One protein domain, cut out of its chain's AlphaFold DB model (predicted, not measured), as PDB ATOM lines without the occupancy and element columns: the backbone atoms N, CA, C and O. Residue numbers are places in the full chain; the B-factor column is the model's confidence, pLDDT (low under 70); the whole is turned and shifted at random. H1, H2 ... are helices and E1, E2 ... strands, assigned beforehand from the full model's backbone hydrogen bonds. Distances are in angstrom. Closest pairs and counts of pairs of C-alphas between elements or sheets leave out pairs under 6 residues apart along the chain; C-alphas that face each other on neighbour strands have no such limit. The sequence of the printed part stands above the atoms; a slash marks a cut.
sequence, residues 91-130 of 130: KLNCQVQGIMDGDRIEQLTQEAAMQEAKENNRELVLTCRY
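Overview. This is residues 91 to 130 of the 130 residues of an uncharacterized protein of Fusobacterium sp. CAG:815 (UniProt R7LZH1). A long antiparallel ribbon of two strands, E1 and E3, makes the longest axis; a short third strand, E2, folds back beside the later part of E1, and one helix, H1, packs over E1 at that same end of the ribbon. The result is a small, strongly twisted sheet with a single helix over it. The printed part has 40 residues, with one named helix and three named strands in the order E1, E2, H1, E3; the sheet runs E2, E1, E3 and is antiparallel throughout. The class is mixed, helices and strands. The whole is compact, with a radius of gyration of the C-alphas of 10.2 A and spans of 31 by 21 by 14 A.

Arrangement. E1, residues 93 to 101, is the inner strand of the sheet. E2, residues 104 to 107, follows after a tight link and forms a hairpin with E1. These two are antiparallel at 122 degrees; N 101 and O 104 are 2.8 A apart and N 106 and O 99 are 2.9 A apart, within hydrogen-bond range. H1, residues 110 to 119, is on the sheet at a height over the sheet of 9.1 A. It is over E1 and only just over E3, residues 124 to 129, on which 3 of its C-alphas fall. It runs slantwise to the strands, at 48 degrees to E1 on the local plane. The closest C-alphas of H1 and E1 are those of Ala 113 and Gly 98, 5.0 A apart; the closest of H1 and E3 are those of Ala 117 and Leu 124, 6.1 A apart. In H1 every O i to N i+4 pair is within hydrogen-bond range. E3 is antiparallel to E1 at 148 degrees, with N 93 and O 129 2.8 A apart and N 125 and O 98 2.9 A apart. E2, H1 and E3 form a split strand-helix-strand unit, a strand, a helix and a further strand of the same sheet, with E1 between the two strands, and its crossover is right-handed. The arrangement has two layers, with H1 on one face of the sheet.

Along the chain. E1 begins at C-alpha 93, (17.151, -7.090, 33.100), and is 23.7 A long. E2 is 9.3 A long. H1 begins at C-alpha 110, (7.635, -2.543, 23.362), and is 14.2 A long. E3 is 16.7 A long and ends at C-alpha 129, (21.061, -3.629, 33.124).

Size, cuts and confidence. The two C-alphas farthest apart are those of Lys 91 and Asn 120, at 31.0 A. The printed part has no cut and ends at Tyr 130, the chain's last residue. The three links are tight. The mean pLDDT of the printed part is 88.1, and residue 91 is under 70.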
ATOM      1  N   LYS A  91      20.547 -11.139  37.580       65.38
ATOM      2  CA  LYS A  91      19.529 -11.209  36.529       65.38
ATOM      3  C   LYS A  91      19.618  -9.966  35.647       65.38
ATOM      4  O   LYS A  91      19.041  -8.933  35.970       65.38
ATOM      5  N   LEU A  92      20.336 -10.100  34.531       77.00
ATOM      6  CA  LEU A  92      20.399  -9.091  33.478       77.00
ATOM      7  C   LEU A  92      18.966  -8.746  33.031       77.00
ATOM      8  O   LEU A  92      18.293  -9.545  32.379       77.00
ATOM      9  N   ASN A  93      18.480  -7.576  33.431       84.62
ATOM     10  CA  ASN A  93      17.151  -7.090  33.100       84.62
ATOM     11  C   ASN A  93      17.234  -6.325  31.780       84.62
ATOM     12  O   ASN A  93      17.725  -5.194  31.744       84.62
ATOM     13  N   CYS A  94      16.789  -6.965  30.703       87.19
ATOM     14  CA  CYS A  94      16.716  -6.364  29.379       87.19
ATOM     15  C   CYS A  94      15.308  -5.839  29.096       87.19
ATOM     16  O   CYS A  94      14.326  -6.553  29.286       87.19
ATOM     17  N   GLN A  95      15.223  -4.612  28.594       89.38
ATOM     18  CA  GLN A  95      13.988  -3.979  28.148       89.38
ATOM     19  C   GLN A  95      14.145  -3.504  26.702       89.38
ATOM     20  O   GLN A  95      15.204  -3.009  26.305       89.38
ATOM     21  N   VAL A  96      13.081  -3.653  25.914       90.75
ATOM     22  CA  VAL A  96      13.014  -3.097  24.558       90.75
ATOM     23  C   VAL A  96      12.939  -1.578  24.665       90.75
ATOM     24  O   VAL A  96      12.037  -1.047  25.310       90.75
ATOM     25  N   GLN A  97      13.905  -0.888  24.063       89.12
ATOM     26  CA  GLN A  97      13.960   0.572  24.055       89.12
ATOM     27  C   GLN A  97      13.274   1.159  22.816       89.12
ATOM     28  O   GLN A  97      12.753   2.270  22.882       89.12
ATOM     29  N   GLY A  98      13.281   0.432  21.696       92.19
ATOM     30  CA  GLY A  98      12.716   0.901  20.436       92.19
ATOM     31  C   GLY A  98      13.348   0.228  19.222       92.19
ATOM     32  O   GLY A  98      13.762  -0.931  19.298       92.19
ATOM     33  N   ILE A  99      13.434   0.966  18.120       93.19
ATOM     34  CA  ILE A  99      14.017   0.521  16.845       93.19
ATOM     35  C   ILE A  99      15.180   1.423  16.424       93.19
ATOM     36  O   ILE A  99      15.292   2.568  16.867       93.19
ATOM     37  N   MET A 100      16.046   0.909  15.560       90.88
ATOM     38  CA  MET A 100      17.076   1.699  14.897       90.88
ATOM     39  C   MET A 100      16.480   2.396  13.666       90.88
ATOM     40  O   MET A 100      15.937   1.741  12.775       90.88
ATOM     41  N   ASP A 101      16.585   3.722  13.623       88.81
ATOM     42  CA  ASP A 101      16.207   4.566  12.488       88.81
ATOM     43  C   ASP A 101      17.450   5.329  12.003       88.81
ATOM     44  O   ASP A 101      17.820   6.394  12.513       88.81
ATOM     45  N   GLY A 102      18.172   4.719  11.059       87.12
ATOM     46  CA  GLY A 102      19.489   5.192  10.626       87.12
ATOM     47  C   GLY A 102      20.501   5.174  11.777       87.12
ATOM     48  O   GLY A 102      20.715   4.138  12.396       87.12
ATOM     49  N   ASP A 103      21.095   6.329  12.090       89.44
ATOM     50  CA  ASP A 103      22.064   6.482  13.193       89.44
ATOM     51  C   ASP A 103      21.406   6.825  14.545       89.44
ATOM     52  O   ASP A 103      22.091   7.159  15.518       89.44
ATOM     53  N   ARG A 104      20.068   6.820  14.626       90.38
ATOM     54  CA  ARG A 104      19.323   7.207  15.831       90.38
ATOM     55  C   ARG A 104      18.461   6.063  16.345       90.38
ATOM     56  O   ARG A 104      17.921   5.272  15.584       90.38
ATOM     57  N   ILE A 105      18.319   6.002  17.668       90.50
ATOM     58  CA  ILE A 105      17.371   5.099  18.321       90.50
ATOM     59  C   ILE A 105      16.042   5.840  18.418       90.50
ATOM     60  O   ILE A 105      15.939   6.836  19.141       90.50
ATOM     61  N   GLU A 106      15.037   5.357  17.697       92.12
ATOM     62  CA  GLU A 106      13.664   5.821  17.845       92.12
ATOM     63  C   GLU A 106      13.016   5.045  18.991       92.12
ATOM     64  O   GLU A 106      12.837   3.827  18.923       92.12
ATOM     65  N   GLN A 107      12.711   5.749  20.082       89.81
ATOM     66  CA  GLN A 107      12.076   5.139  21.244       89.81
ATOM     67  C   GLN A 107      10.605   4.867  20.947       89.81
ATOM     68  O   GLN A 107       9.828   5.787  20.703       89.81
ATOM     69  N   LEU A 108      10.231   3.595  21.016       88.88
ATOM     70  CA  LEU A 108       8.871   3.119  20.798       88.88
ATOM     71  C   LEU A 108       8.422   2.299  22.005       88.88
ATOM     72  O   LEU A 108       9.241   1.805  22.783       88.88
ATOM     73  N   THR A 109       7.108   2.124  22.152       90.00
ATOM     74  CA  THR A 109       6.589   1.123  23.088       90.00
ATOM     75  C   THR A 109       7.062  -0.266  22.667       90.00
ATOM     76  O   THR A 109       7.363  -0.506  21.495       90.00
ATOM     77  N   GLN A 110       7.136  -1.195  23.620       87.50
ATOM     78  CA  GLN A 110       7.635  -2.543  23.362       87.50
ATOM     79  C   GLN A 110       6.844  -3.232  22.241       87.50
ATOM     80  O   GLN A 110       7.436  -3.847  21.358       87.50
ATOM     81  N   GLU A 111       5.524  -3.072  22.233       87.81
ATOM     82  CA  GLU A 111       4.635  -3.652  21.230       87.81
ATOM     83  C   GLU A 111       4.855  -3.023  19.850       87.81
ATOM     84  O   GLU A 111       4.967  -3.745  18.861       87.81
ATOM     85  N   ALA A 112       4.981  -1.692  19.784       87.88
ATOM     86  CA  ALA A 112       5.201  -0.979  18.528       87.88
ATOM     87  C   ALA A 112       6.582  -1.288  17.936       87.88
ATOM     88  O   ALA A 112       6.694  -1.543  16.742       87.88
ATOM     89  N   ALA A 113       7.623  -1.354  18.772       89.00
ATOM     90  CA  ALA A 113       8.961  -1.741  18.343       89.00
ATOM     91  C   ALA A 113       8.978  -3.169  17.778       89.00
ATOM     92  O   ALA A 113       9.568  -3.418  16.728       89.00
ATOM     93  N   MET A 114       8.299  -4.109  18.446       88.00
ATOM     94  CA  MET A 114       8.190  -5.486  17.962       88.00
ATOM     95  C   MET A 114       7.395  -5.585  16.660       88.00
ATOM     96  O   MET A 114       7.744  -6.395  15.801       88.00
ATOM     97  N   GLN A 115       6.349  -4.774  16.496       90.81
ATOM     98  CA  GLN A 115       5.567  -4.742  15.265       90.81
ATOM     99  C   GLN A 115       6.371  -4.149  14.104       90.81
ATOM    100  O   GLN A 115       6.424  -4.761  13.042       90.81
ATOM    101  N   GLU A 116       7.085  -3.046  14.321       87.31
ATOM    102  CA  GLU A 116       7.981  -2.442  13.328       87.31
ATOM    103  C   GLU A 116       9.119  -3.384  12.915       87.31
ATOM    104  O   GLU A 116       9.420  -3.533  11.729       87.31
ATOM    105  N   ALA A 117       9.720  -4.097  13.869       87.81
ATOM    106  CA  ALA A 117      10.731  -5.103  13.555       87.81
ATOM    107  C   ALA A 117      10.154  -6.277  12.746       87.81
ATOM    108  O   ALA A 117      10.821  -6.809  11.861       87.81
ATOM    109  N   LYS A 118       8.907  -6.675  13.019       89.88
ATOM    110  CA  LYS A 118       8.245  -7.804  12.353       89.88
ATOM    111  C   LYS A 118       7.719  -7.461  10.958       89.88
ATOM    112  O   LYS A 118       7.832  -8.281  10.052       89.88
ATOM    113  N   GLU A 119       7.094  -6.301  10.800       92.12
ATOM    114  CA  GLU A 119       6.401  -5.902   9.570       92.12
ATOM    115  C   GLU A 119       7.329  -5.147   8.619       92.12
ATOM    116  O   GLU A 119       7.308  -5.393   7.413       92.12
ATOM    117  N   ASN A 120       8.197  -4.294   9.165       88.81
ATOM    118  CA  ASN A 120       9.062  -3.410   8.388       88.81
ATOM    119  C   ASN A 120      10.539  -3.835   8.414       88.81
ATOM    120  O   ASN A 120      11.379  -3.134   7.853       88.81
ATOM    121  N   ASN A 121      10.861  -4.993   9.013       86.69
ATOM    122  CA  ASN A 121      12.221  -5.544   9.138       86.69
ATOM    123  C   ASN A 121      13.232  -4.546   9.727       86.69
ATOM    124  O   ASN A 121      14.405  -4.535   9.350       86.69
ATOM    125  N   ARG A 122      12.772  -3.681  10.637       89.44
ATOM    126  CA  ARG A 122      13.636  -2.721  11.326       89.44
ATOM    127  C   ARG A 122      14.426  -3.394  12.447       89.44
ATOM    128  O   ARG A 122      13.955  -4.343  13.073       89.44
ATOM    129  N   GLU A 123      15.627  -2.892  12.721       90.44
ATOM    130  CA  GLU A 123      16.462  -3.425  13.801       90.44
ATOM    131  C   GLU A 123      15.900  -3.022  15.166       90.44
ATOM    132  O   GLU A 123      15.577  -1.858  15.400       90.44
ATOM    133  N   LEU A 124      15.787  -3.987  16.079       92.56
ATOM    134  CA  LEU A 124      15.249  -3.779  17.421       92.56
ATOM    135  C   LEU A 124      16.380  -3.454  18.403       92.56
ATOM    136  O   LEU A 124      17.396  -4.149  18.443       92.56
ATOM    137  N   VAL A 125      16.187  -2.439  19.241       92.50
ATOM    138  CA  VAL A 125      17.184  -1.997  20.220       92.50
ATOM    139  C   VAL A 125      16.769  -2.430  21.624       92.50
ATOM    140  O   VAL A 125      15.688  -2.093  22.115       92.50
ATOM    141  N   LEU A 126      17.657  -3.171  22.287       91.75
ATOM    142  CA  LEU A 126      17.476  -3.689  23.644       91.75
ATOM    143  C   LEU A 126      18.480  -3.028  24.587       91.75
ATOM    144  O   LEU A 126      19.675  -2.993  24.308       91.75
ATOM    145  N   THR A 127      17.999  -2.541  25.728       89.50
ATOM    146  CA  THR A 127      18.855  -2.053  26.814       89.50
ATOM    147  C   THR A 127      18.842  -3.059  27.948       89.50
ATOM    148  O   THR A 127      17.776  -3.405  28.449       89.50
ATOM    149  N   CYS A 128      20.020  -3.501  28.378       88.69
ATOM    150  CA  CYS A 128      20.182  -4.457  29.464       88.69
ATOM    151  C   CYS A 128      20.916  -3.817  30.645       88.69
ATOM    152  O   CYS A 128      21.921  -3.134  30.457       88.69
ATOM    153  N   ARG A 129      20.427  -4.055  31.864       85.25
ATOM    154  CA  ARG A 129      21.061  -3.629  33.124       85.25
ATOM    155  C   ARG A 129      21.295  -4.831  34.035       85.25
ATOM    156  O   ARG A 129      20.486  -5.756  34.021       85.25
ATOM    157  N   TYR A 130      22.392  -4.813  34.785       74.69
ATOM    158  CA  TYR A 130      22.702  -5.813  35.811       74.69
ATOM    159  C   TYR A 130      21.968  -5.522  37.117       74.69
ATOM    160  O   TYR A 130      21.748  -4.322  37.406       74.69
TER     161      TYR A 130